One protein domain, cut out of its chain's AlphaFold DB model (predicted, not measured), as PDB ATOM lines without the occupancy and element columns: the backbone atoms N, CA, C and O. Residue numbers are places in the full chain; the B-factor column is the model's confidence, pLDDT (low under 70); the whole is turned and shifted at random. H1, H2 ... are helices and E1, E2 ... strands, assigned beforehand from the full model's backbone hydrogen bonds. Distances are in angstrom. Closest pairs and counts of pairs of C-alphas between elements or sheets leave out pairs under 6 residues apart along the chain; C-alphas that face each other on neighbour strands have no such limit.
ATOM      1  N   VAL A  27     -48.667  40.280 -27.849       85.44
ATOM      2  CA  VAL A  27     -50.055  39.945 -27.545       85.44
ATOM      3  C   VAL A  27     -50.805  39.779 -28.859       85.44
ATOM      4  O   VAL A  27     -50.612  40.545 -29.803       85.44
ATOM      5  N   GLU A  28     -51.670  38.774 -28.927       87.50
ATOM      6  CA  GLU A  28     -52.583  38.595 -30.052       87.50
ATOM      7  C   GLU A  28     -53.466  39.843 -30.227       87.50
ATOM      8  O   GLU A  28     -54.087  40.319 -29.270       87.50
ATOM      9  N   TRP A  29     -53.552  40.364 -31.452       87.31
ATOM     10  CA  TRP A  29     -54.352  41.548 -31.743       87.31
ATOM     11  C   TRP A  29     -55.828  41.327 -31.411       87.31
ATOM     12  O   TRP A  29     -56.433  40.312 -31.773       87.31
ATOM     13  N   ARG A  30     -56.431  42.339 -30.777       85.94
ATOM     14  CA  ARG A  30     -57.868  42.429 -30.521       85.94
ATOM     15  C   ARG A  30     -58.341  43.863 -30.759       85.94
ATOM     16  O   ARG A  30     -57.647  44.800 -30.360       85.94
ATOM     17  N   PRO A  31     -59.523  44.064 -31.368       83.00
ATOM     18  CA  PRO A  31     -60.098  45.396 -31.491       83.00
ATOM     19  C   PRO A  31     -60.233  46.069 -30.120       83.00
ATOM     20  O   PRO A  31     -60.736  45.460 -29.176       83.00
ATOM     21  N   GLY A  32     -59.809  47.330 -30.026       84.00
ATOM     22  CA  GLY A  32     -59.947  48.138 -28.811       84.00
ATOM     23  C   GLY A  32     -58.804  48.017 -27.803       84.00
ATOM     24  O   GLY A  32     -58.917  48.611 -26.734       84.00
ATOM     25  N   LEU A  33     -57.715  47.310 -28.133       87.44
ATOM     26  CA  LEU A  33     -56.508  47.312 -27.301       87.44
ATOM     27  C   LEU A  33     -56.000  48.737 -27.070       87.44
ATOM     28  O   LEU A  33     -55.907  49.546 -27.996       87.44
ATOM     29  N   SER A  34     -55.647  49.016 -25.826       88.69
ATOM     30  CA  SER A  34     -55.043  50.252 -25.353       88.69
ATOM     31  C   SER A  34     -53.563  50.029 -25.011       88.69
ATOM     32  O   SER A  34     -53.149  48.901 -24.737       88.69
ATOM     33  N   PRO A  35     -52.742  51.091 -24.941       85.88
ATOM     34  CA  PRO A  35     -51.345  50.979 -24.514       85.88
ATOM     35  C   PRO A  35     -51.150  50.362 -23.117       85.88
ATOM     36  O   PRO A  35     -50.063  49.866 -22.812       85.88
ATOM     37  N   MET A  36     -52.186  50.401 -22.270       86.75
ATOM     38  CA  MET A  36     -52.175  49.844 -20.916       86.75
ATOM     39  C   MET A  36     -52.360  48.324 -20.873       86.75
ATOM     40  O   MET A  36     -52.034  47.728 -19.856       86.75
ATOM     41  N   ASP A  37     -52.847  47.700 -21.949       86.88
ATOM     42  CA  ASP A  37     -53.104  46.251 -21.995       86.88
ATOM     43  C   ASP A  37     -51.828  45.413 -22.192       86.88
ATOM     44  O   ASP A  37     -51.876  44.185 -22.252       86.88
ATOM     45  N   PHE A  38     -50.676  46.072 -22.311       86.62
ATOM     46  CA  PHE A  38     -49.382  45.436 -22.493       86.62
ATOM     47  C   PHE A  38     -48.609  45.480 -21.172       86.62
ATOM     48  O   PHE A  38     -48.336  46.555 -20.634       86.62
ATOM     49  N   ASP A  39     -48.196  44.315 -20.677       78.94
ATOM     50  CA  ASP A  39     -47.466  44.188 -19.406       78.94
ATOM     51  C   ASP A  39     -45.935  44.259 -19.576       78.94
ATOM     52  O   ASP A  39     -45.198  44.335 -18.596       78.94
ATOM     53  N   GLY A  40     -45.434  44.283 -20.818       82.75
ATOM     54  CA  GLY A  40     -44.002  44.325 -21.135       82.75
ATOM     55  C   GLY A  40     -43.671  45.197 -22.345       82.75
ATOM     56  O   GLY A  40     -44.570  45.687 -23.033       82.75
ATOM     57  N   THR A  41     -42.380  45.414 -22.574       85.81
ATOM     58  CA  THR A  41     -41.840  46.112 -23.746       85.81
ATOM     59  C   THR A  41     -40.688  45.278 -24.287       85.81
ATOM     60  O   THR A  41     -39.854  44.802 -23.519       85.81
ATOM     61  N   PHE A  42     -40.680  45.051 -25.594       87.31
ATOM     62  CA  PHE A  42     -39.576  44.423 -26.302       87.31
ATOM     63  C   PHE A  42     -38.471  45.459 -26.522       87.31
ATOM     64  O   PHE A  42     -38.727  46.526 -27.075       87.31
ATOM     65  N   GLU A  43     -37.256  45.171 -26.075       88.19
ATOM     66  CA  GLU A  43     -36.121  46.076 -26.244       88.19
ATOM     67  C   GLU A  43     -35.301  45.676 -27.469       88.19
ATOM     68  O   GLU A  43     -34.950  44.508 -27.633       88.19
ATOM     69  N   ILE A  44     -34.993  46.659 -28.311       87.38
ATOM     70  CA  ILE A  44     -34.128  46.515 -29.482       87.38
ATOM     71  C   ILE A  44     -32.875  47.338 -29.227       87.38
ATOM     72  O   ILE A  44     -32.976  48.516 -28.887       87.38
ATOM     73  N   SER A  45     -31.702  46.733 -29.404       88.69
ATOM     74  CA  SER A  45     -30.439  47.470 -29.292       88.69
ATOM     75  C   SER A  45     -30.304  48.519 -30.399       88.69
ATOM     76  O   SER A  45     -30.820  48.328 -31.501       88.69
ATOM     77  N   LEU A  46     -29.578  49.607 -30.143       86.81
ATOM     78  CA  LEU A  46     -29.347  50.647 -31.150       86.81
ATOM     79  C   LEU A  46     -28.731  50.097 -32.452       86.81
ATOM     80  O   LEU A  46     -29.203  50.432 -33.533       86.81
ATOM     81  N   ASP A  47     -27.754  49.191 -32.354       86.44
ATOM     82  CA  ASP A  47     -27.120  48.561 -33.523       86.44
ATOM     83  C   ASP A  47     -28.128  47.762 -34.369       86.44
ATOM     84  O   ASP A  47     -28.104  47.778 -35.603       86.44
ATOM     85  N   GLU A  48     -29.036  47.043 -33.703       87.00
ATOM     86  CA  GLU A  48     -30.092  46.279 -34.363       87.00
ATOM     87  C   GLU A  48     -31.119  47.213 -35.016       87.00
ATOM     88  O   GLU A  48     -31.535  46.980 -36.155       87.00
ATOM     89  N   PHE A  49     -31.466  48.306 -34.333       88.38
ATOM     90  CA  PHE A  49     -32.333  49.351 -34.859       88.38
ATOM     91  C   PHE A  49     -31.751  50.010 -36.115       88.38
ATOM     92  O   PHE A  49     -32.458  50.107 -37.117       88.38
ATOM     93  N   ASP A  50     -30.476  50.393 -36.119       87.12
ATOM     94  CA  ASP A  50     -29.831  50.999 -37.291       87.12
ATOM     95  C   ASP A  50     -29.869  50.043 -38.498       87.12
ATOM     96  O   ASP A  50     -30.252  50.425 -39.609       87.12
ATOM     97  N   GLY A  51     -29.612  48.750 -38.266       85.62
ATOM     98  CA  GLY A  51     -29.762  47.714 -39.290       85.62
ATOM     99  C   GLY A  51     -31.205  47.510 -39.780       85.62
ATOM    100  O   GLY A  51     -31.424  47.008 -40.892       85.62
ATOM    101  N   TYR A  52     -32.211  47.868 -38.980       88.75
ATOM    102  CA  TYR A  52     -33.615  47.904 -39.397       88.75
ATOM    103  C   TYR A  52     -33.946  49.145 -40.214       88.75
ATOM    104  O   TYR A  52     -34.623  49.019 -41.237       88.75
ATOM    105  N   VAL A  53     -33.446  50.313 -39.813       87.19
ATOM    106  CA  VAL A  53     -33.664  51.579 -40.519       87.19
ATOM    107  C   VAL A  53     -33.175  51.480 -41.960       87.19
ATOM    108  O   VAL A  53     -33.947  51.774 -42.874       87.19
ATOM    109  N   ASP A  54     -31.957  50.988 -42.186       83.38
ATOM    110  CA  ASP A  54     -31.386  50.861 -43.533       83.38
ATOM    111  C   ASP A  54     -32.258  49.993 -44.453       83.38
ATOM    112  O   ASP A  54     -32.545  50.345 -45.604       83.38
ATOM    113  N   ARG A  55     -32.753  48.864 -43.927       81.62
ATOM    114  CA  ARG A  55     -33.653  47.962 -44.661       81.62
ATOM    115  C   ARG A  55     -35.018  48.604 -44.915       81.62
ATOM    116  O   ARG A  55     -35.539  48.534 -46.030       81.62
ATOM    117  N   ALA A  56     -35.597  49.249 -43.908       85.88
ATOM    118  CA  ALA A  56     -36.933  49.831 -43.984       85.88
ATOM    119  C   ALA A  56     -37.002  51.093 -44.863       85.88
ATOM    120  O   ALA A  56     -37.995  51.304 -45.568       85.88
ATOM    121  N   GLN A  57     -35.950  51.916 -44.874       84.12
ATOM    122  CA  GLN A  57     -35.850  53.090 -45.747       84.12
ATOM    123  C   GLN A  57     -35.857  52.698 -47.229       84.12
ATOM    124  O   GLN A  57     -36.446  53.399 -48.058       84.12
ATOM    125  N   GLY A  58     -35.257  51.555 -47.576       85.12
ATOM    126  CA  GLY A  58     -35.340  50.990 -48.923       85.12
ATOM    127  C   GLY A  58     -36.785  50.713 -49.349       85.12
ATOM    128  O   GLY A  58     -37.175  51.064 -50.466       85.12
ATOM    129  N   ASN A  59     -37.588  50.178 -48.428       92.88
ATOM    130  CA  ASN A  59     -38.954  49.713 -48.679       92.88
ATOM    131  C   ASN A  59     -40.001  50.833 -48.706       92.88
ATOM    132  O   ASN A  59     -41.012  50.712 -49.396       92.88
ATOM    133  N   THR A  60     -39.788  51.920 -47.960       95.56
ATOM    134  CA  THR A  60     -40.752  53.031 -47.886       95.56
ATOM    135  C   THR A  60     -40.751  53.810 -49.196       95.56
ATOM    136  O   THR A  60     -39.716  54.331 -49.616       95.56
ATOM    137  N   LEU A  61     -41.892  53.856 -49.885       96.88
ATOM    138  CA  LEU A  61     -42.028  54.545 -51.172       96.88
ATOM    139  C   LEU A  61     -42.823  55.843 -51.063       96.88
ATOM    140  O   LEU A  61     -42.678  56.706 -51.926       96.88
ATOM    141  N   PHE A  62     -43.658  55.978 -50.039       97.06
ATOM    142  CA  PHE A  62     -44.503  57.145 -49.846       97.06
ATOM    143  C   PHE A  62     -44.771  57.358 -48.354       97.06
ATOM    144  O   PHE A  62     -45.160  56.420 -47.662       97.06
ATOM    145  N   ASP A  63     -44.600  58.587 -47.884       95.88
ATOM    146  CA  ASP A  63     -44.930  59.034 -46.535       95.88
ATOM    147  C   ASP A  63     -45.415  60.487 -46.596       95.88
ATOM    148  O   ASP A  63     -44.647  61.433 -46.784       95.88
ATOM    149  N   ARG A  64     -46.724  60.673 -46.448       94.25
ATOM    150  CA  ARG A  64     -47.364  61.983 -46.526       94.25
ATOM    151  C   ARG A  64     -47.006  62.873 -45.341       94.25
ATOM    152  O   ARG A  64     -46.954  64.088 -45.511       94.25
ATOM    153  N   PHE A  65     -46.797  62.295 -44.158       92.00
ATOM    154  CA  PHE A  65     -46.510  63.061 -42.944       92.00
ATOM    155  C   PHE A  65     -45.097  63.638 -42.969       92.00
ATOM    156  O   PHE A  65     -44.893  64.762 -42.513       92.00
ATOM    157  N   HIS A  66     -44.162  62.919 -43.590       91.62
ATOM    158  CA  HIS A  66     -42.767  63.339 -43.738       91.62
ATOM    159  C   HIS A  66     -42.454  63.953 -45.113       91.62
ATOM    160  O   HIS A  66     -41.322  64.356 -45.378       91.62
ATOM    161  N   GLY A  67     -43.453  64.069 -45.996       91.56
ATOM    162  CA  GLY A  67     -43.289  64.643 -47.334       91.56
ATOM    163  C   GLY A  67     -42.429  63.788 -48.273       91.56
ATOM    164  O   GLY A  67     -41.880  64.310 -49.244       91.56
ATOM    165  N   GLU A  68     -42.304  62.488 -48.006       92.25
ATOM    166  CA  GLU A  68     -41.531  61.558 -48.821       92.25
ATOM    167  C   GLU A  68     -42.410  60.956 -49.926       92.25
ATOM    168  O   GLU A  68     -43.502  60.442 -49.687       92.25
ATOM    169  N   SER A  69     -41.933  60.980 -51.170       95.12
ATOM    170  CA  SER A  69     -42.607  60.307 -52.285       95.12
ATOM    171  C   SER A  69     -41.594  59.914 -53.353       95.12
ATOM    172  O   SER A  69     -41.057  60.763 -54.067       95.12
ATOM    173  N   LYS A  70     -41.347  58.612 -53.497       95.25
ATOM    174  CA  LYS A  70     -40.495  58.047 -54.547       95.25
ATOM    175  C   LYS A  70     -41.290  57.911 -55.847       95.25
ATOM    176  O   LYS A  70     -42.473  57.577 -55.844       95.25
ATOM    177  N   SER A  71     -40.630  58.104 -56.988       93.38
ATOM    178  CA  SER A  71     -41.266  58.026 -58.317       93.38
ATOM    179  C   SER A  71     -41.877  56.655 -58.637       93.38
ATOM    180  O   SER A  71     -42.791  56.560 -59.452       93.38
ATOM    181  N   SER A  72     -41.405  55.592 -57.981       94.50
ATOM    182  CA  SER A  72     -41.920  54.227 -58.120       94.50
ATOM    183  C   SER A  72     -43.210  53.955 -57.336       94.50
ATOM    184  O   SER A  72     -43.816  52.903 -57.549       94.50
ATOM    185  N   ALA A  73     -43.653  54.865 -56.456       95.94
ATOM    186  CA  ALA A  73     -44.791  54.635 -55.563       95.94
ATOM    187  C   ALA A  73     -46.084  54.312 -56.329       95.94
ATOM    188  O   ALA A  73     -46.690  53.268 -56.096       95.94
ATOM    189  N   ALA A  74     -46.455  55.150 -57.301       95.38
ATOM    190  CA  ALA A  74     -47.661  54.969 -58.113       95.38
ATOM    191  C   ALA A  74     -47.678  53.615 -58.846       95.38
ATOM    192  O   ALA A  74     -48.691  52.913 -58.849       95.38
ATOM    193  N   GLN A  75     -46.536  53.211 -59.418       95.81
ATOM    194  CA  GLN A  75     -46.401  51.921 -60.098       95.81
ATOM    195  C   GLN A  75     -46.580  50.749 -59.123       95.81
ATOM    196  O   GLN A  75     -47.299  49.799 -59.427       95.81
ATOM    197  N   ALA A  76     -45.940  50.812 -57.954       95.44
ATOM    198  CA  ALA A  76     -46.034  49.766 -56.941       95.44
ATOM    199  C   ALA A  76     -47.458  49.640 -56.368       95.44
ATOM    200  O   ALA A  76     -47.958  48.527 -56.206       95.44
ATOM    201  N   MET A  77     -48.142  50.765 -56.134       95.62
ATOM    202  CA  MET A  77     -49.543  50.778 -55.703       95.62
ATOM    203  C   MET A  77     -50.472  50.165 -56.756       95.62
ATOM    204  O   MET A  77     -51.335  49.364 -56.406       95.62
ATOM    205  N   ALA A  78     -50.276  50.477 -58.042       93.44
ATOM    206  CA  ALA A  78     -51.059  49.885 -59.128       93.44
ATOM    207  C   ALA A  78     -50.877  48.361 -59.218       93.44
ATOM    208  O   ALA A  78     -51.849  47.625 -59.396       93.44
ATOM    209  N   GLU A  79     -49.642  47.875 -59.071       92.50
ATOM    210  CA  GLU A  79     -49.348  46.438 -59.078       92.50
ATOM    211  C   GLU A  79     -49.929  45.717 -57.859       92.50
ATOM    212  O   GLU A  79     -50.417  44.594 -57.963       92.50
ATOM    213  N   LEU A  80     -49.897  46.333 -56.678       90.62
ATOM    214  CA  LEU A  80     -50.555  45.755 -55.509       90.62
ATOM    215  C   LEU A  80     -52.087  45.770 -55.659       90.62
ATOM    216  O   LEU A  80     -52.755  44.785 -55.333       90.62
ATOM    217  N   GLY A  81     -52.644  46.851 -56.209       89.56
ATOM    218  CA  GLY A  81     -54.074  46.989 -56.480       89.56
ATOM    219  C   GLY A  81     -54.622  45.927 -57.433       89.56
ATOM    220  O   GLY A  81     -55.720  45.421 -57.216       89.56
ATOM    221  N   SER A  82     -53.849  45.524 -58.445       88.62
ATOM    222  CA  SER A  82     -54.255  44.468 -59.383       88.62
ATOM    223  C   SER A  82     -54.190  43.049 -58.798       88.62
ATOM    224  O   SER A  82     -54.838  42.145 -59.322       88.62
ATOM    225  N   ARG A  83     -53.431  42.838 -57.714       84.31
ATOM    226  CA  ARG A  83     -53.277  41.529 -57.046       84.31
ATOM    227  C   ARG A  83     -54.293  41.291 -55.937       84.31
ATOM    228  O   ARG A  83     -54.710  40.157 -55.716       84.31
ATOM    229  N   THR A  84     -54.684  42.355 -55.243       74.12
ATOM    230  CA  THR A  84     -55.589  42.308 -54.082       74.12
ATOM    231  C   THR A  84     -57.070  42.204 -54.467       74.12
ATOM    232  O   THR A  84     -57.913  41.939 -53.615       74.12
ATOM    233  N   SER A  85     -57.408  42.289 -55.759       59.47
ATOM    234  CA  SER A  85     -58.775  42.176 -56.292       59.47
ATOM    235  C   SER A  85     -59.371  40.752 -56.286       59.47
ATOM    236  O   SER A  85     -60.335  40.485 -57.005       59.47
ATOM    237  N   VAL A  86     -58.819  39.812 -55.508       53.03
ATOM    238  CA  VAL A  86     -59.216  38.394 -55.500       53.03
ATOM    239  C   VAL A  86     -59.670  37.985 -54.099       53.03
ATOM    240  O   VAL A  86     -58.846  37.751 -53.229       53.03
ATOM    241  N   THR A  87     -60.992  37.884 -53.905       55.22
ATOM    242  CA  THR A  87     -61.701  37.429 -52.684       55.22
ATOM    243  C   THR A  87     -61.052  37.882 -51.364       55.22
ATOM    244  O   THR A  87     -60.230  37.143 -50.814       55.22
ATOM    245  N   PRO A  88     -61.436  39.051 -50.817       58.25
ATOM    246  CA  PRO A  88     -60.878  39.535 -49.561       58.25
ATOM    247  C   PRO A  88     -61.059  38.495 -48.456       58.25
ATOM    248  O   PRO A  88     -62.170  38.064 -48.137       58.25
ATOM    249  N   VAL A  89     -59.940  38.071 -47.877       58.56
ATOM    250  CA  VAL A  89     -59.946  37.295 -46.644       58.56
ATOM    251  C   VAL A  89     -60.093  38.298 -45.515       58.56
ATOM    252  O   VAL A  89     -59.129  38.949 -45.124       58.56
ATOM    253  N   VAL A  90     -61.316  38.449 -45.023       62.75
ATOM    254  CA  VAL A  90     -61.598  39.334 -43.895       62.75
ATOM    255  C   VAL A  90     -61.263  38.590 -42.607       62.75
ATOM    256  O   VAL A  90     -61.920  37.603 -42.270       62.75
ATOM    257  N   ASP A  91     -60.242  39.057 -41.889       63.94
ATOM    258  CA  ASP A  91     -60.100  38.732 -40.471       63.94
ATOM    259  C   ASP A  91     -61.186  39.507 -39.699       63.94
ATOM    260  O   ASP A  91     -61.313  40.720 -39.901       63.94
ATOM    261  N   PRO A  92     -61.992  38.854 -38.842       64.62
ATOM    262  CA  PRO A  92     -63.072  39.519 -38.109       64.62
ATOM    263  C   PRO A  92     -62.586  40.667 -37.210       64.62
ATOM    264  O   PRO A  92     -63.382  41.519 -36.830       64.62
ATOM    265  N   ARG A  93     -61.292  40.722 -36.880       70.56
ATOM    266  CA  ARG A  93     -60.680  41.765 -36.047       70.56
ATOM    267  C   ARG A  93     -60.242  43.001 -36.839       70.56
ATOM    268  O   ARG A  93     -59.682  43.924 -36.241       70.56
ATOM    269  N   GLY A  94     -60.402  42.996 -38.164       81.88
ATOM    270  CA  GLY A  94     -59.557  43.804 -39.029       81.88
ATOM    271  C   GLY A  94     -60.153  44.283 -40.347       81.88
ATOM    272  O   GLY A  94     -61.366  44.379 -40.540       81.88
ATOM    273  N   TYR A  95     -59.239  44.620 -41.256       86.88
ATOM    274  CA  TYR A  95     -59.520  45.151 -42.587       86.88
ATOM    275  C   TYR A  95     -58.836  44.316 -43.660       86.88
ATOM    276  O   TYR A  95     -57.790  43.719 -43.436       86.88
ATOM    277  N   SER A  96     -59.404  44.327 -44.856       88.94
ATOM    278  CA  SER A  96     -58.794  43.757 -46.055       88.94
ATOM    279  C   SER A  96     -58.703  44.820 -47.142       88.94
ATOM    280  O   SER A  96     -59.584  45.675 -47.263       88.94
ATOM    281  N   ILE A  97     -57.632  44.779 -47.928       90.88
ATOM    282  CA  ILE A  97     -57.448  45.672 -49.070       90.88
ATOM    283  C   ILE A  97     -58.310  45.136 -50.210       90.88
ATOM    284  O   ILE A  97     -58.087  44.022 -50.679       90.88
ATOM    285  N   VAL A  98     -59.291  45.925 -50.650       89.38
ATOM    286  CA  VAL A  98     -60.183  45.567 -51.772       89.38
ATOM    287  C   VAL A  98     -59.944  46.413 -53.015       89.38
ATOM    288  O   VAL A  98     -60.355  46.040 -54.111       89.38
ATOM    289  N   SER A  99     -59.279  47.555 -52.860       91.00
ATOM    290  CA  SER A  99     -58.805  48.365 -53.979       91.00
ATOM    291  C   SER A  99     -57.625  49.217 -53.540       91.00
ATOM    292  O   SER A  99     -57.604  49.712 -52.414       91.00
ATOM    293  N   LEU A 100     -56.670  49.413 -54.440       93.88
ATOM    294  CA  LEU A 100     -55.584  50.370 -54.287       93.88
ATOM    295  C   LEU A 100     -55.283  50.961 -55.661       93.88
ATOM    296  O   LEU A 100     -55.079  50.228 -56.628       93.88
ATOM    297  N   THR A 101     -55.298  52.283 -55.756       93.38
ATOM    298  CA  THR A 101     -55.066  53.001 -57.011       93.38
ATOM    299  C   THR A 101     -53.672  53.612 -57.031       93.38
ATOM    300  O   THR A 101     -53.145  53.978 -55.983       93.38
ATOM    301  N   GLN A 102     -53.134  53.857 -58.225       93.62
ATOM    302  CA  GLN A 102     -51.882  54.602 -58.406       93.62
ATOM    303  C   GLN A 102     -51.908  56.026 -57.817       93.62
ATOM    304  O   GLN A 102     -50.861  56.545 -57.447       93.62
ATOM    305  N   ASP A 103     -53.095  56.628 -57.676       92.38
ATOM    306  CA  ASP A 103     -53.293  57.977 -57.123       92.38
ATOM    307  C   ASP A 103     -53.317  57.998 -55.582       92.38
ATOM    308  O   ASP A 103     -53.916  58.887 -54.979       92.38
ATOM    309  N   ALA A 104     -52.725  56.988 -54.934       93.69
ATOM    310  CA  ALA A 104     -52.670  56.848 -53.480       93.69
ATOM    311  C   ALA A 104     -54.049  56.881 -52.791       93.69
ATOM    312  O   ALA A 104     -54.186  57.414 -51.694       93.69
ATOM    313  N   ASN A 105     -55.072  56.285 -53.408       95.50
ATOM    314  CA  ASN A 105     -56.364  56.022 -52.773       95.50
ATOM    315  C   ASN A 105     -56.532  54.526 -52.524       95.50
ATOM    316  O   ASN A 105     -56.239  53.701 -53.394       95.50
ATOM    317  N   VAL A 106     -57.033  54.183 -51.341       95.00
ATOM    318  CA  VAL A 106     -57.269  52.804 -50.917       95.00
ATOM    319  C   VAL A 106     -58.730  52.608 -50.531       95.00
ATOM    320  O   VAL A 106     -59.371  53.492 -49.961       95.00
ATOM    321  N   GLY A 107     -59.253  51.427 -50.848       93.50
ATOM    322  CA  GLY A 107     -60.506  50.910 -50.319       93.50
ATOM    323  C   GLY A 107     -60.223  49.717 -49.417       93.50
ATOM    324  O   GLY A 107     -59.613  48.737 -49.850       93.50
ATOM    325  N   LEU A 108     -60.681  49.812 -48.174       91.94
ATOM    326  CA  LEU A 108     -60.548  48.806 -47.134       91.94
ATOM    327  C   LEU A 108     -61.928  48.266 -46.763       91.94
ATOM    328  O   LEU A 108     -62.828  49.036 -46.431       91.94
ATOM    329  N   GLN A 109     -62.102  46.949 -46.788       88.94
ATOM    330  CA  GLN A 109     -63.323  46.304 -46.315       88.94
ATOM    331  C   GLN A 109     -63.108  45.762 -44.903       88.94
ATOM    332  O   GLN A 109     -62.221  44.934 -44.690       88.94
ATOM    333  N   GLY A 110     -63.909  46.248 -43.954       83.12
ATOM    334  CA  GLY A 110     -63.938  45.763 -42.573       83.12
ATOM    335  C   GLY A 110     -65.113  44.822 -42.295       83.12
ATOM    336  O   GLY A 110     -65.805  44.361 -43.211       83.12
ATOM    337  N   GLU A 111     -65.362  44.575 -41.007       74.94
ATOM    338  CA  GLU A 111     -66.465  43.736 -40.527       74.94
ATOM    339  C   GLU A 111     -67.829  44.158 -41.117       74.94
ATOM    340  O   GLU A 111     -68.112  45.338 -41.348       74.94
ATOM    341  N   GLY A 112     -68.679  43.168 -41.413       73.25
ATOM    342  CA  GLY A 112     -70.007  43.391 -41.994       73.25
ATOM    343  C   GLY A 112     -69.984  43.888 -43.444       73.25
ATOM    344  O   GLY A 112     -71.015  44.312 -43.961       73.25
ATOM    345  N   GLY A 113     -68.821  43.858 -44.105       79.56
ATOM    346  CA  GLY A 113     -68.654  44.293 -45.490       79.56
ATOM    347  C   GLY A 113     -68.565  45.809 -45.660       79.56
ATOM    348  O   GLY A 113     -68.577  46.288 -46.796       79.56
ATOM    349  N   LYS A 114     -68.461  46.569 -44.560       84.12
ATOM    350  CA  LYS A 114     -68.353  48.030 -44.596       84.12
ATOM    351  C   LYS A 114     -67.090  48.444 -45.345       84.12
ATOM    352  O   LYS A 114     -65.980  48.103 -44.938       84.12
ATOM    353  N   LEU A 115     -67.276  49.226 -46.403       88.56
ATOM    354  CA  LEU A 115     -66.186  49.820 -47.162       88.56
ATOM    355  C   LEU A 115     -65.761  51.148 -46.525       88.56
ATOM    356  O   LEU A 115     -66.588  52.025 -46.271       88.56
ATOM    357  N   VAL A 116     -64.464  51.287 -46.290       89.12
ATOM    358  CA  VAL A 116     -63.792  52.522 -45.892       89.12
ATOM    359  C   VAL A 116     -62.876  52.918 -47.036       89.12
ATOM    360  O   VAL A 116     -62.038  52.126 -47.456       89.12
ATOM    361  N   THR A 117     -63.036  54.129 -47.552       92.75
ATOM    362  CA  THR A 117     -62.160  54.677 -48.587       92.75
ATOM    363  C   THR A 117     -61.426  55.892 -48.053       92.75
ATOM    364  O   THR A 117     -61.960  56.646 -47.237       92.75
ATOM    365  N   GLY A 118     -60.194  56.080 -48.505       94.31
ATOM    366  CA  GLY A 118     -59.388  57.211 -48.081       94.31
ATOM    367  C   GLY A 118     -58.051  57.287 -48.804       94.31
ATOM    368  O   GLY A 118     -57.671  56.357 -49.523       94.31
ATOM    369  N   PRO A 119     -57.332  58.402 -48.620       96.00
ATOM    370  CA  PRO A 119     -55.990  58.540 -49.144       96.00
ATOM    371  C   PRO A 119     -55.013  57.697 -48.310       96.00
ATOM    372  O   PRO A 119     -55.176  57.541 -47.098       96.00
ATOM    373  N   VAL A 120     -53.980  57.166 -48.954       96.75
ATOM    374  CA  VAL A 120     -52.871  56.441 -48.325       96.75
ATOM    375  C   VAL A 120     -51.923  57.459 -47.706       96.75
ATOM    376  O   VAL A 120     -51.491  58.384 -48.389       96.75
ATOM    377  N   ASP A 121     -51.687  57.383 -46.400       96.38
ATOM    378  CA  ASP A 121     -50.814  58.283 -45.635       96.38
ATOM    379  C   ASP A 121     -49.363  57.809 -45.649       96.38
ATOM    380  O   ASP A 121     -48.454  58.624 -45.730       96.38
ATOM    381  N   TRP A 122     -49.148  56.498 -45.633       97.25
ATOM    382  CA  TRP A 122     -47.829  55.879 -45.705       97.25
ATOM    383  C   TRP A 122     -47.922  54.580 -46.500       97.25
ATOM    384  O   TRP A 122     -48.941  53.889 -46.437       97.25
ATOM    385  N   PHE A 123     -46.886  54.259 -47.268       97.81
ATOM    386  CA  PHE A 123     -46.802  53.037 -48.056       97.81
ATOM    387  C   PHE A 123     -45.362  52.558 -48.192       97.81
ATOM    388  O   PHE A 123     -44.474  53.279 -48.661       97.81
ATOM    389  N   ALA A 124     -45.172  51.287 -47.864       97.69
ATOM    390  CA  ALA A 124     -43.929  50.572 -48.052       97.69
ATOM    391  C   ALA A 124     -44.186  49.211 -48.694       97.69
ATOM    392  O   ALA A 124     -45.231  48.587 -48.502       97.69
ATOM    393  N   THR A 125     -43.215  48.732 -49.457       95.94
ATOM    394  CA  THR A 125     -43.265  47.406 -50.070       95.94
ATOM    395  C   THR A 125     -41.865  46.841 -50.211       95.94
ATOM    396  O   THR A 125     -40.893  47.590 -50.311       95.94
ATOM    397  N   THR A 126     -41.756  45.516 -50.206       93.75
ATOM    398  CA  THR A 126     -40.499  44.835 -50.510       93.75
ATOM    399  C   THR A 126     -40.051  45.140 -51.947       93.75
ATOM    400  O   THR A 126     -40.884  45.454 -52.804       93.75
ATOM    401  N   PRO A 127     -38.748  45.036 -52.269       91.00
ATOM    402  CA  PRO A 127     -38.250  45.356 -53.611       91.00
ATOM    403  C   PRO A 127     -38.881  44.513 -54.730       91.00
ATOM    404  O   PRO A 127     -39.124  45.012 -55.826       91.00
ATOM    405  N   ASP A 128     -39.176  43.244 -54.440       91.56
ATOM    406  CA  ASP A 128     -39.872  42.297 -55.322       91.56
ATOM    407  C   ASP A 128     -41.404  42.451 -55.294       91.56
ATOM    408  O   ASP A 128     -42.119  41.714 -55.972       91.56
ATOM    409  N   ARG A 129     -41.909  43.398 -54.493       91.31
ATOM    410  CA  ARG A 129     -43.322  43.724 -54.293       91.31
ATOM    411  C   ARG A 129     -44.143  42.572 -53.720       91.31
ATOM    412  O   ARG A 129     -45.369  42.668 -53.719       91.31
ATOM    413  N   SER A 130     -43.531  41.488 -53.243       90.44
ATOM    414  CA  SER A 130     -44.241  40.318 -52.710       90.44
ATOM    415  C   SER A 130     -45.003  40.620 -51.420       90.44
ATOM    416  O   SER A 130     -46.039  39.997 -51.172       90.44
ATOM    417  N   ALA A 131     -44.546  41.614 -50.657       93.00
ATOM    418  CA  ALA A 131     -45.218  42.082 -49.461       93.00
ATOM    419  C   ALA A 131     -45.286  43.614 -49.404       93.00
ATOM    420  O   ALA A 131     -44.428  44.327 -49.935       93.00
ATOM    421  N   ALA A 132     -46.330  44.138 -48.774       95.38
ATOM    422  CA  ALA A 132     -46.549  45.571 -48.649       95.38
ATOM    423  C   ALA A 132     -47.315  45.918 -47.381       95.38
ATOM    424  O   ALA A 132     -48.091  45.111 -46.872       95.38
ATOM    425  N   ALA A 133     -47.141  47.148 -46.922       96.69
ATOM    426  CA  ALA A 133     -47.932  47.741 -45.866       96.69
ATOM    427  C   ALA A 133     -48.325  49.166 -46.252       96.69
ATOM    428  O   ALA A 133     -47.587  49.872 -46.941       96.69
ATOM    429  N   LEU A 134     -49.510  49.575 -45.822       96.81
ATOM    430  CA  LEU A 134     -50.030  50.912 -46.024       96.81
ATOM    431  C   LEU A 134     -50.797  51.387 -44.802       96.81
ATOM    432  O   LEU A 134     -51.387  50.594 -44.068       96.81
ATOM    433  N   LEU A 135     -50.832  52.699 -44.634       96.12
ATOM    434  CA  LEU A 135     -51.626  53.379 -43.626       96.12
ATOM    435  C   LEU A 135     -52.660  54.268 -44.319       96.12
ATOM    436  O   LEU A 135     -52.329  54.953 -45.285       96.12
ATOM    437  N   SER A 136     -53.902  54.267 -43.838       94.62
ATOM    438  CA  SER A 136     -54.927  55.245 -44.224       94.62
ATOM    439  C   SER A 136     -55.737  55.660 -42.998       94.62
ATOM    440  O   SER A 136     -56.466  54.855 -42.410       94.62
ATOM    441  N   GLY A 137     -55.570  56.904 -42.555       93.38
ATOM    442  CA  GLY A 137     -55.938  57.319 -41.208       93.38
ATOM    443  C   GLY A 137     -55.340  56.347 -40.192       93.38
ATOM    444  O   GLY A 137     -54.175  55.985 -40.279       93.38
ATOM    445  N   THR A 138     -56.157  55.838 -39.274       92.88
ATOM    446  CA  THR A 138     -55.725  54.862 -38.258       92.88
ATOM    447  C   THR A 138     -55.718  53.407 -38.740       92.88
ATOM    448  O   THR A 138     -55.605  52.488 -37.934       92.88
ATOM    449  N   LYS A 139     -55.910  53.160 -40.037       92.88
ATOM    450  CA  LYS A 139     -56.050  51.812 -40.592       92.88
ATOM    451  C   LYS A 139     -54.717  51.363 -41.165       92.88
ATOM    452  O   LYS A 139     -54.336  51.810 -42.246       92.88
ATOM    453  N   LEU A 140     -54.026  50.491 -40.438       94.50
ATOM    454  CA  LEU A 140     -52.840  49.808 -40.936       94.50
ATOM    455  C   LEU A 140     -53.293  48.562 -41.684       94.50
ATOM    456  O   LEU A 140     -53.952  47.704 -41.104       94.50
ATOM    457  N   ALA A 141     -52.951  48.456 -42.960       93.38
ATOM    458  CA  ALA A 141     -53.246  47.286 -43.770       93.38
ATOM    459  C   ALA A 141     -51.972  46.752 -44.412       93.38
ATOM    460  O   ALA A 141     -51.074  47.508 -44.775       93.38
ATOM    461  N   VAL A 142     -51.909  45.439 -44.565       93.81
ATOM    462  CA  VAL A 142     -50.769  44.721 -45.119       93.81
ATOM    463  C   VAL A 142     -51.229  43.774 -46.209       93.81
ATOM    464  O   VAL A 142     -52.395  43.371 -46.275       93.81
ATOM    465  N   SER A 143     -50.295  43.392 -47.064       91.25
ATOM    466  CA  SER A 143     -50.500  42.365 -48.065       91.25
ATOM    467  C   SER A 143     -49.274  41.475 -48.171       91.25
ATOM    468  O   SER A 143     -48.149  41.967 -48.165       91.25
ATOM    469  N   ILE A 144     -49.515  40.169 -48.279       89.62
ATOM    470  CA  ILE A 144     -48.510  39.147 -48.573       89.62
ATOM    471  C   ILE A 144     -49.057  38.318 -49.739       89.62
ATOM    472  O   ILE A 144     -50.059  37.606 -49.608       89.62
ATOM    473  N   GLY A 145     -48.431  38.440 -50.910       85.25
ATOM    474  CA  GLY A 145     -48.942  37.873 -52.156       85.25
ATOM    475  C   GLY A 145     -50.286  38.490 -52.561       85.25
ATOM    476  O   GLY A 145     -50.375  39.688 -52.811       85.25
ATOM    477  N   SER A 146     -51.334  37.667 -52.662       82.19
ATOM    478  CA  SER A 146     -52.713  38.115 -52.927       82.19
ATOM    479  C   SER A 146     -53.566  38.246 -51.663       82.19
ATOM    480  O   SER A 146     -54.708  38.697 -51.733       82.19
ATOM    481  N   ALA A 147     -53.042  37.836 -50.508       86.44
ATOM    482  CA  ALA A 147     -53.748  37.950 -49.247       86.44
ATOM    483  C   ALA A 147     -53.529  39.347 -48.655       86.44
ATOM    484  O   ALA A 147     -52.467  39.954 -48.828       86.44
ATOM    485  N   SER A 148     -54.528  39.844 -47.933       89.56
ATOM    486  CA  SER A 148     -54.409  41.065 -47.139       89.56
ATOM    487  C   SER A 148     -55.056  40.900 -45.772       89.56
ATOM    488  O   SER A 148     -55.943  40.063 -45.589       89.56
ATOM    489  N   ALA A 149     -54.573  41.698 -44.830       89.56
ATOM    490  CA  ALA A 149     -55.107  41.868 -43.487       89.56
ATOM    491  C   ALA A 149     -54.844  43.303 -43.033       89.56
ATOM    492  O   ALA A 149     -54.150  44.065 -43.705       89.56
ATOM    493  N   GLY A 150     -55.382  43.684 -41.888       90.69
ATOM    494  CA  GLY A 150     -55.200  45.023 -41.366       90.69
ATOM    495  C   GLY A 150     -55.900  45.202 -40.041       90.69
ATOM    496  O   GLY A 150     -56.770  44.416 -39.682       90.69
ATOM    497  N   VAL A 151     -55.522  46.245 -39.324       91.00
ATOM    498  CA  VAL A 151     -55.971  46.549 -37.969       91.00
ATOM    499  C   VAL A 151     -56.223  48.048 -37.820       91.00
ATOM    500  O   VAL A 151     -55.667  48.868 -38.555       91.00
ATOM    501  N   ASP A 152     -57.086  48.415 -36.875       91.06
ATOM    502  CA  ASP A 152     -57.256  49.810 -36.463       91.06
ATOM    503  C   ASP A 152     -56.299  50.121 -35.315       91.06
ATOM    504  O   ASP A 152     -56.535  49.697 -34.188       91.06
ATOM    505  N   ILE A 153     -55.240  50.878 -35.581       91.88
ATOM    506  CA  ILE A 153     -54.219  51.210 -34.577       91.88
ATOM    507  C   ILE A 153     -54.553  52.482 -33.790       91.88
ATOM    508  O   ILE A 153     -53.754  52.933 -32.971       91.88
ATOM    509  N   GLY A 154     -55.724  53.084 -34.021       90.62
ATOM    510  CA  GLY A 154     -56.096  54.372 -33.435       90.62
ATOM    511  C   GLY A 154     -56.212  54.348 -31.912       90.62
ATOM    512  O   GLY A 154     -55.906  55.345 -31.265       90.62
ATOM    513  N   SER A 155     -56.605  53.217 -31.320       87.75
ATOM    514  CA  SER A 155     -56.644  53.065 -29.860       87.75
ATOM    515  C   SER A 155     -55.254  52.960 -29.228       87.75
ATOM    516  O   SER A 155     -55.113  53.263 -28.047       87.75
ATOM    517  N   LEU A 156     -54.237  52.575 -30.008       90.25
ATOM    518  CA  LEU A 156     -52.850  52.463 -29.555       90.25
ATOM    519  C   LEU A 156     -52.063  53.758 -29.764       90.25
ATOM    520  O   LEU A 156     -51.388  54.214 -28.848       90.25
ATOM    521  N   LEU A 157     -52.157  54.349 -30.959       88.75
ATOM    522  CA  LEU A 157     -51.340  55.505 -31.355       88.75
ATOM    523  C   LEU A 157     -52.081  56.848 -31.246       88.75
ATOM    524  O   LEU A 157     -51.486  57.914 -31.399       88.75
ATOM    525  N   GLY A 158     -53.396  56.824 -31.021       81.12
ATOM    526  CA  GLY A 158     -54.240  58.015 -31.076       81.12
ATOM    527  C   GLY A 158     -54.408  58.561 -32.500       81.12
ATOM    528  O   GLY A 158     -54.289  57.845 -33.495       81.12
ATOM    529  N   THR A 159     -54.723  59.854 -32.611       68.38
ATOM    530  CA  THR A 159     -54.945  60.543 -33.899       68.38
ATOM    531  C   THR A 159     -53.697  61.252 -34.442       68.38
ATOM    532  O   THR A 159     -53.728  61.769 -35.557       68.38
ATOM    533  N   GLY A 160     -52.594  61.272 -33.686       77.88
ATOM    534  CA  GLY A 160     -51.346  61.971 -34.015       77.88
ATOM    535  C   GLY A 160     -50.343  61.128 -34.804       77.88
ATOM    536  O   GLY A 160     -49.174  61.083 -34.442       77.88
ATOM    537  N   LEU A 161     -50.778  60.456 -35.874       83.00
ATOM    538  CA  LEU A 161     -49.942  59.494 -36.615       83.00
ATOM    539  C   LEU A 161     -48.713  60.121 -37.289       83.00
ATOM    540  O   LEU A 161     -47.729  59.427 -37.505       83.00
ATOM    541  N   GLY A 162     -48.734  61.429 -37.557       82.94
ATOM    542  CA  GLY A 162     -47.557  62.160 -38.040       82.94
ATOM    543  C   GLY A 162     -46.441  62.329 -37.001       82.94
ATOM    544  O   GLY A 162     -45.387  62.842 -37.341       82.94
ATOM    545  N   GLY A 163     -46.664  61.922 -35.747       90.25
ATOM    546  CA  GLY A 163     -45.624  61.814 -34.720       90.25
ATOM    547  C   GLY A 163     -44.972  60.431 -34.658       90.25
ATOM    548  O   GLY A 163     -44.328  60.126 -33.660       90.25
ATOM    549  N   TYR A 164     -45.186  59.576 -35.663       93.88
ATOM    550  CA  TYR A 164     -44.624  58.231 -35.720       93.88
ATOM    551  C   TYR A 164     -43.875  57.990 -37.028       93.88
ATOM    552  O   TYR A 164     -44.396  58.235 -38.116       93.88
ATOM    553  N   ARG A 165     -42.690  57.394 -36.908       93.12
ATOM    554  CA  ARG A 165     -41.940  56.779 -37.999       93.12
ATOM    555  C   ARG A 165     -42.476  55.373 -38.235       93.12
ATOM    556  O   ARG A 165     -42.392  54.521 -37.345       93.12
ATOM    557  N   PHE A 166     -42.976  55.108 -39.438       95.38
ATOM    558  CA  PHE A 166     -43.366  53.758 -39.838       95.38
ATOM    559  C   PHE A 166     -42.234  53.053 -40.582       95.38
ATOM    560  O   PHE A 166     -41.593  53.633 -41.459       95.38
ATOM    561  N   MET A 167     -41.989  51.786 -40.249       95.12
ATOM    562  CA  MET A 167     -40.957  50.973 -40.895       95.12
ATOM    563  C   MET A 167     -41.493  49.591 -41.234       95.12
ATOM    564  O   MET A 167     -42.075  48.930 -40.380       95.12
ATOM    565  N   LEU A 168     -41.257  49.147 -42.469       96.31
ATOM    566  CA  LEU A 168     -41.599  47.806 -42.931       96.31
ATOM    567  C   LEU A 168     -40.362  46.910 -42.931       96.31
ATOM    568  O   LEU A 168     -39.430  47.144 -43.708       96.31
ATOM    569  N   LEU A 169     -40.419  45.841 -42.145       93.25
ATOM    570  CA  LEU A 169     -39.498  44.714 -42.212       93.25
ATOM    571  C   LEU A 169     -40.256  43.454 -42.610       93.25
ATOM    572  O   LEU A 169     -41.418  43.270 -42.257       93.25
ATOM    573  N   VAL A 170     -39.585  42.582 -43.348       90.62
ATOM    574  CA  VAL A 170     -40.128  41.285 -43.739       90.62
ATOM    575  C   VAL A 170     -39.071  40.242 -43.438       90.62
ATOM    576  O   VAL A 170     -37.918  40.415 -43.836       90.62
ATOM    577  N   ASP A 171     -39.478  39.196 -42.730       85.69
ATOM    578  CA  ASP A 171     -38.651  38.035 -42.426       85.69
ATOM    579  C   ASP A 171     -39.438  36.761 -42.744       85.69
ATOM    580  O   ASP A 171     -40.517  36.526 -42.201       85.69
ATOM    581  N   ASP A 172     -38.932  35.967 -43.687       79.50
ATOM    582  CA  ASP A 172     -39.602  34.793 -44.253       79.50
ATOM    583  C   ASP A 172     -41.090  35.020 -44.616       79.50
ATOM    584  O   ASP A 172     -41.416  35.537 -45.686       79.50
ATOM    585  N   ALA A 173     -42.004  34.582 -43.745       77.38
ATOM    586  CA  ALA A 173     -43.457  34.637 -43.923       77.38
ATOM    587  C   ALA A 173     -44.144  35.646 -42.984       77.38
ATOM    588  O   ALA A 173     -45.377  35.678 -42.903       77.38
ATOM    589  N   GLU A 174     -43.352  36.427 -42.257       89.38
ATOM    590  CA  GLU A 174     -43.791  37.408 -41.281       89.38
ATOM    591  C   GLU A 174     -43.483  38.818 -41.783       89.38
ATOM    592  O   GLU A 174     -42.355  39.161 -42.144       89.38
ATOM    593  N   LEU A 175     -44.522  39.643 -41.824       94.31
ATOM    594  CA  LEU A 175     -44.420  41.052 -42.147       94.31
ATOM    595  C   LEU A 175     -44.575  41.851 -40.860       94.31
ATOM    596  O   LEU A 175     -45.608  41.779 -40.200       94.31
ATOM    597  N   SER A 176     -43.569  42.657 -40.557       94.88
ATOM    598  CA  SER A 176     -43.487  43.476 -39.357       94.88
ATOM    599  C   SER A 176     -43.532  44.956 -39.711       94.88
ATOM    600  O   SER A 176     -42.729  45.450 -40.504       94.88
ATOM    601  N   VAL A 177     -44.473  45.677 -39.110       96.81
ATOM    602  CA  VAL A 177     -44.578  47.132 -39.204       96.81
ATOM    603  C   VAL A 177     -44.271  47.734 -37.847       96.81
ATOM    604  O   VAL A 177     -45.003  47.515 -36.886       96.81
ATOM    605  N   PHE A 178     -43.211  48.526 -37.775       95.19
ATOM    606  CA  PHE A 178     -42.939  49.351 -36.608       95.19
ATOM    607  C   PHE A 178     -43.652  50.687 -36.749       95.19
ATOM    608  O   PHE A 178     -43.706  51.246 -37.841       95.19
ATOM    609  N   ALA A 179     -44.153  51.198 -35.634       95.38
ATOM    610  CA  ALA A 179     -44.612  52.562 -35.443       95.38
ATOM    611  C   ALA A 179     -43.841  53.134 -34.251       95.38
ATOM    612  O   ALA A 179     -44.182  52.873 -33.095       95.38
ATOM    613  N   LEU A 180     -42.768  53.871 -34.530       93.75
ATOM    614  CA  LEU A 180     -41.867  54.389 -33.504       93.75
ATOM    615  C   LEU A 180     -42.095  55.887 -33.304       93.75
ATOM    616  O   LEU A 180     -42.148  56.601 -34.305       93.75
ATOM    617  N   PRO A 181     -42.241  56.380 -32.063       92.31
ATOM    618  CA  PRO A 181     -42.442  57.797 -31.809       92.31
ATOM    619  C   PRO A 181     -41.290  58.612 -32.391       92.31
ATOM    620  O   PRO A 181     -40.123  58.258 -32.228       92.31
ATOM    621  N   GLU A 182     -41.615  59.705 -33.061       90.00
ATOM    622  CA  GLU A 182     -40.655  60.599 -33.691       90.00
ATOM    623  C   GLU A 182     -40.809  62.014 -33.128       90.00
ATOM    624  O   GLU A 182     -41.914  62.545 -33.003       90.00
ATOM    625  N   MET A 183     -39.681  62.648 -32.804       84.38
ATOM    626  CA  MET A 183     -39.630  64.039 -32.373       84.38
ATOM    627  C   MET A 183     -38.601  64.797 -33.210       84.38
ATOM    628  O   MET A 183     -37.398  64.575 -33.105       84.38
ATOM    629  N   GLY A 184     -39.084  65.717 -34.047       81.31
ATOM    630  CA  GLY A 184     -38.224  66.608 -34.829       81.31
ATOM    631  C   GLY A 184     -37.355  65.907 -35.880       81.31
ATOM    632  O   GLY A 184     -36.230  66.349 -36.098       81.31
ATOM    633  N   GLY A 185     -37.842  64.841 -36.521       81.19
ATOM    634  CA  GLY A 185     -37.072  64.107 -37.535       81.19
ATOM    635  C   GLY A 185     -36.345  62.868 -37.005       81.19
ATOM    636  O   GLY A 185     -35.689  62.169 -37.776       81.19
ATOM    637  N   VAL A 186     -36.381  62.635 -35.688       84.25
ATOM    638  CA  VAL A 186     -35.566  61.621 -35.008       84.25
ATOM    639  C   VAL A 186     -36.453  60.701 -34.182       84.25
ATOM    640  O   VAL A 186     -37.296  61.164 -33.411       84.25
ATOM    641  N   VAL A 187     -36.248  59.394 -34.333       86.38
ATOM    642  CA  VAL A 187     -36.948  58.380 -33.542       86.38
ATOM    643  C   VAL A 187     -36.549  58.504 -32.067       86.38
ATOM    644  O   VAL A 187     -35.365  58.542 -31.733       86.38
ATOM    645  N   SER A 188     -37.542  58.587 -31.184       83.75
ATOM    646  CA  SER A 188     -37.354  58.660 -29.736       83.75
ATOM    647  C   SER A 188     -36.948  57.292 -29.191       83.75
ATOM    648  O   SER A 188     -37.657  56.307 -29.379       83.75
ATOM    649  N   ALA A 189     -35.832  57.241 -28.465       78.25
ATOM    650  CA  ALA A 189     -35.462  56.078 -27.656       78.25
ATOM    651  C   ALA A 189     -36.171  56.066 -26.285       78.25
ATOM    652  O   ALA A 189     -36.153  55.059 -25.583       78.25
ATOM    653  N   TYR A 190     -36.787  57.185 -25.884       74.00
ATOM    654  CA  TYR A 190     -37.372  57.360 -24.550       74.00
ATOM    655  C   TYR A 190     -38.841  56.948 -24.469       74.00
ATOM    656  O   TYR A 190     -39.325  56.629 -23.384       74.00
ATOM    657  N   ASP A 191     -39.539  56.946 -25.604       85.00
ATOM    658  CA  ASP A 191     -40.955  56.609 -25.679       85.00
ATOM    659  C   ASP A 191     -41.133  55.260 -26.380       85.00
ATOM    660  O   ASP A 191     -40.601  55.065 -27.476       85.00
ATOM    661  N   PRO A 192     -41.889  54.317 -25.790       88.38
ATOM    662  CA  PRO A 192     -42.146  53.050 -26.443       88.38
ATOM    663  C   PRO A 192     -43.024  53.263 -27.681       88.38
ATOM    664  O   PRO A 192     -44.064  53.924 -27.637       88.38
ATOM    665  N   GLY A 193     -42.608  52.661 -28.786       92.56
ATOM    666  CA  GLY A 193     -43.424  52.473 -29.971       92.56
ATOM    667  C   GLY A 193     -44.190  51.163 -29.947       92.56
ATOM    668  O   GLY A 193     -44.299  50.477 -28.927       92.56
ATOM    669  N   PHE A 194     -44.698  50.803 -31.120       94.31
ATOM    670  CA  PHE A 194     -45.404  49.553 -31.340       94.31
ATOM    671  C   PHE A 194     -44.828  48.802 -32.531       94.31
ATOM    672  O   PHE A 194     -44.417  49.394 -33.527       94.31
ATOM    673  N   LEU A 195     -44.837  47.484 -32.421       94.12
ATOM    674  CA  LEU A 195     -44.555  46.552 -33.493       94.12
ATOM    675  C   LEU A 195     -45.835  45.779 -33.790       94.12
ATOM    676  O   LEU A 195     -46.433  45.205 -32.882       94.12
ATOM    677  N   PHE A 196     -46.235  45.760 -35.053       94.50
ATOM    678  CA  PHE A 196     -47.352  44.988 -35.574       94.50
ATOM    679  C   PHE A 196     -46.798  43.900 -36.483       94.50
ATOM    680  O   PHE A 196     -46.272  44.203 -37.552       94.50
ATOM    681  N   SER A 197     -46.913  42.647 -36.065       94.12
ATOM    682  CA  SER A 197     -46.478  41.492 -36.839       94.12
ATOM    683  C   SER A 197     -47.685  40.784 -37.445       94.12
ATOM    684  O   SER A 197     -48.707  40.569 -36.789       94.12
ATOM    685  N   PHE A 198     -47.569  40.454 -38.727       92.94
ATOM    686  CA  PHE A 198     -48.588  39.801 -39.529       92.94
ATOM    687  C   PHE A 198     -47.993  38.565 -40.178       92.94
ATOM    688  O   PHE A 198     -47.107  38.653 -41.032       92.94
ATOM    689  N   ARG A 199     -48.547  37.405 -39.844       92.00
ATOM    690  CA  ARG A 199     -48.163  36.135 -40.447       92.00
ATOM    691  C   ARG A 199     -49.345  35.533 -41.184       92.00
ATOM    692  O   ARG A 199     -50.391  35.244 -40.602       92.00
ATOM    693  N   HIS A 200     -49.168  35.315 -42.483       88.38
ATOM    694  CA  HIS A 200     -50.169  34.631 -43.292       88.38
ATOM    695  C   HIS A 200     -50.049  33.114 -43.088       88.38
ATOM    696  O   HIS A 200     -48.973  32.538 -43.249       88.38
ATOM    697  N   LEU A 201     -51.163  32.460 -42.756       87.88
ATOM    698  CA  LEU A 201     -51.264  31.026 -42.481       87.88
ATOM    699  C   LEU A 201     -52.212  30.360 -43.500       87.88
ATOM    700  O   LEU A 201     -53.406  30.176 -43.231       87.88
ATOM    701  N   PRO A 202     -51.717  29.989 -44.698       81.62
ATOM    702  CA  PRO A 202     -52.545  29.374 -45.728       81.62
ATOM    703  C   PRO A 202     -53.203  28.082 -45.231       81.62
ATOM    704  O   PRO A 202     -52.535  27.170 -44.751       81.62
ATOM    705  N   GLY A 203     -54.525  27.985 -45.377       79.31
ATOM    706  CA  GLY A 203     -55.289  26.788 -45.003       79.31
ATOM    707  C   GLY A 203     -55.681  26.694 -43.525       79.31
ATOM    708  O   GLY A 203     -56.441  25.793 -43.172       79.31
ATOM    709  N   ALA A 204     -55.238  27.623 -42.674       80.50
ATOM    710  CA  ALA A 204     -55.739  27.739 -41.310       80.50
ATOM    711  C   ALA A 204     -57.170  28.310 -41.276       80.50
ATOM    712  O   ALA A 204     -57.627  28.970 -42.217       80.50
ATOM    713  N   ARG A 205     -57.890  28.045 -40.174       74.12
ATOM    714  CA  ARG A 205     -59.226  28.617 -39.927       74.12
ATOM    715  C   ARG A 205     -59.150  30.138 -39.822       74.12
ATOM    716  O   ARG A 205     -59.957  30.833 -40.430       74.12
ATOM    717  N   GLU A 206     -58.161  30.619 -39.080       76.88
ATOM    718  CA  GLU A 206     -57.741  32.014 -39.042       76.88
ATOM    719  C   GLU A 206     -56.537  32.133 -39.965       76.88
ATOM    720  O   GLU A 206     -55.470  31.590 -39.691       76.88
ATOM    721  N   ARG A 207     -56.732  32.762 -41.125       82.25
ATOM    722  CA  ARG A 207     -55.683  32.845 -42.152       82.25
ATOM    723  C   ARG A 207     -54.577  33.830 -41.795       82.25
ATOM    724  O   ARG A 207     -53.578  33.878 -42.503       82.25
ATOM    725  N   TRP A 208     -54.758  34.597 -40.728       86.88
ATOM    726  CA  TRP A 208     -53.818  35.597 -40.267       86.88
ATOM    727  C   TRP A 208     -53.605  35.449 -38.773       86.88
ATOM    728  O   TRP A 208     -54.559  35.468 -37.997       86.88
ATOM    729  N   ASP A 209     -52.342  35.321 -38.399       89.44
ATOM    730  CA  ASP A 209     -51.899  35.591 -37.044       89.44
ATOM    731  C   ASP A 209     -51.401  37.036 -37.012       89.44
ATOM    732  O   ASP A 209     -50.590  37.443 -37.850       89.44
ATOM    733  N   ILE A 210     -51.975  37.825 -36.110       90.31
ATOM    734  CA  ILE A 210     -51.656  39.239 -35.963       90.31
ATOM    735  C   ILE A 210     -51.272  39.442 -34.512       90.31
ATOM    736  O   ILE A 210     -52.094  39.255 -33.612       90.31
ATOM    737  N   THR A 211     -50.033  39.854 -34.294       91.75
ATOM    738  CA  THR A 211     -49.507  40.119 -32.961       91.75
ATOM    739  C   THR A 211     -49.041  41.558 -32.864       91.75
ATOM    740  O   THR A 211     -48.596  42.167 -33.837       91.75
ATOM    741  N   VAL A 212     -49.191  42.126 -31.675       92.62
ATOM    742  CA  VAL A 212     -48.740  43.476 -31.369       92.62
ATOM    743  C   VAL A 212     -47.841  43.421 -30.152       92.62
ATOM    744  O   VAL A 212     -48.135  42.714 -29.192       92.62
ATOM    745  N   ALA A 213     -46.756  44.178 -30.186       92.00
ATOM    746  CA  ALA A 213     -45.870  44.367 -29.053       92.00
ATOM    747  C   ALA A 213     -45.585  45.851 -28.852       92.00
ATOM    748  O   ALA A 213     -45.527  46.619 -29.814       92.00
ATOM    749  N   ARG A 214     -45.358  46.251 -27.599       92.19
ATOM    750  CA  ARG A 214     -44.654  47.508 -27.329       92.19
ATOM    751  C   ARG A 214     -43.174  47.295 -27.563       92.19
ATOM    752  O   ARG A 214     -42.647  46.249 -27.190       92.19
ATOM    753  N   VAL A 215     -42.511  48.293 -28.124       91.25
ATOM    754  CA  VAL A 215     -41.087  48.227 -28.440       91.25
ATOM    755  C   VAL A 215     -40.373  49.498 -28.005       91.25
ATOM    756  O   VAL A 215     -40.913  50.587 -28.161       91.25
ATOM    757  N   SER A 216     -39.164  49.379 -27.469       90.19
ATOM    758  CA  SER A 216     -38.292  50.514 -27.154       90.19
ATOM    759  C   SER A 216     -36.887  50.268 -27.680       90.19
ATOM    760  O   SER A 216     -36.444  49.124 -27.770       90.19
ATOM    761  N   ILE A 217     -36.185  51.347 -28.009       87.69
ATOM    762  CA  ILE A 217     -34.790  51.281 -28.438       87.69
ATOM    763  C   ILE A 217     -33.914  51.505 -27.209       87.69
ATOM    764  O   ILE A 217     -34.018  52.546 -26.561       87.69
ATOM    765  N   SER A 218     -33.074  50.530 -26.873       84.44
ATOM    766  CA  SER A 218     -32.096  50.643 -25.794       84.44
ATOM    767  C   SER A 218     -30.740  51.101 -26.341       84.44
ATOM    768  O   SER A 218     -30.277  50.630 -27.383       84.44
TER     769      SER A 218
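AT A GLANCE: This is residues 27 to 218 of the 219 residues of an uncharacterized protein of Enhygromyxa salina (UniProt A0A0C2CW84). Three sheets are stacked: a twisted five-stranded sheet, E1 E13 E12 E11 E10, faces a flatter five-stranded one, E2 E6 E7 E8 E9, whose other face is covered by H2 and the small sheet E3 E4 E5. H1 packs across the first sheet, mostly on E10, and residues 27 to 28 pair with residues 211 to 212 of E13. The printed part has 192 residues, with three named helices and thirteen named strands in the order E1 H1 E2 H2 E3 E4 E5 E6 E7 E8 E9 H3 E10 E11 E12 E13. The first sheet is mixed, the others antiparallel, and the class is mixed, helices and strands. The whole is compact and rounded, radius of gyration of the C-alphas 15.4 A, spans 42 by 37 by 31 A.

IN THESE COORDINATES: In the first sheet, E1 is residues 42 to 45, starting at C-alpha 42 (-39.576, 44.423, -26.302); E10 is 164 to 171, 22.1 A; E11 174 to 183, 28.4 A; E12 193 to 200, 23.3 A; E13 208 to 218, 30.1 A, ending at C-alpha 218 (-32.096, 50.643, -25.794). In the second, E2 is 60 to 63, E6 122 to 125, E7 131 to 136, E8 139 to 144 and E9 147 to 152. In the third, E3 is 96 to 100, E4 105 to 109 and E5 115 to 119. H1 is 46 to 59, 20.0 A; H2 73 to 83, 15.7 A; H3 154 to 157.

HOW THE PARTS SIT: E1 is parallel to E13, with N 44 and O 216 2.9 A apart; E10 E11 E12 E13 form a meander, each strand the antiparallel neighbour of the one before, as do E6 E7 E8 E9 and E3 E4 E5. N 195 and O 213 stand at 2.8 A, N 134 and O 141 at 2.8 A, N 108 and O 116 at 2.8 A. In this stack of sheets, the first and second have strands at 44 degrees, the second and third at 87 degrees. H1 is on the first sheet, height over the sheet 7.9 A, and touches E10, the closest C-alphas of the two being those of Ala 56 and Leu 168, 5.2 A apart. H2 is on the second, two layers, height 9.4 A; its Gly 81 and Leu 100 of E3 have C-alphas 4.3 A apart. H3 only grazes the first sheet. Every O i to N i+4 pair is within hydrogen-bond range in H2, 7 of 10 in H1; H3 is too short for one.

THE WHOLE: The C-alphas of Gly 184 and Gly 203, the two farthest apart, are 44.5 A apart. The printed part has no cut. The link H2 to E3 is long. Residues 85 to 92 and 159 have pLDDT under 70.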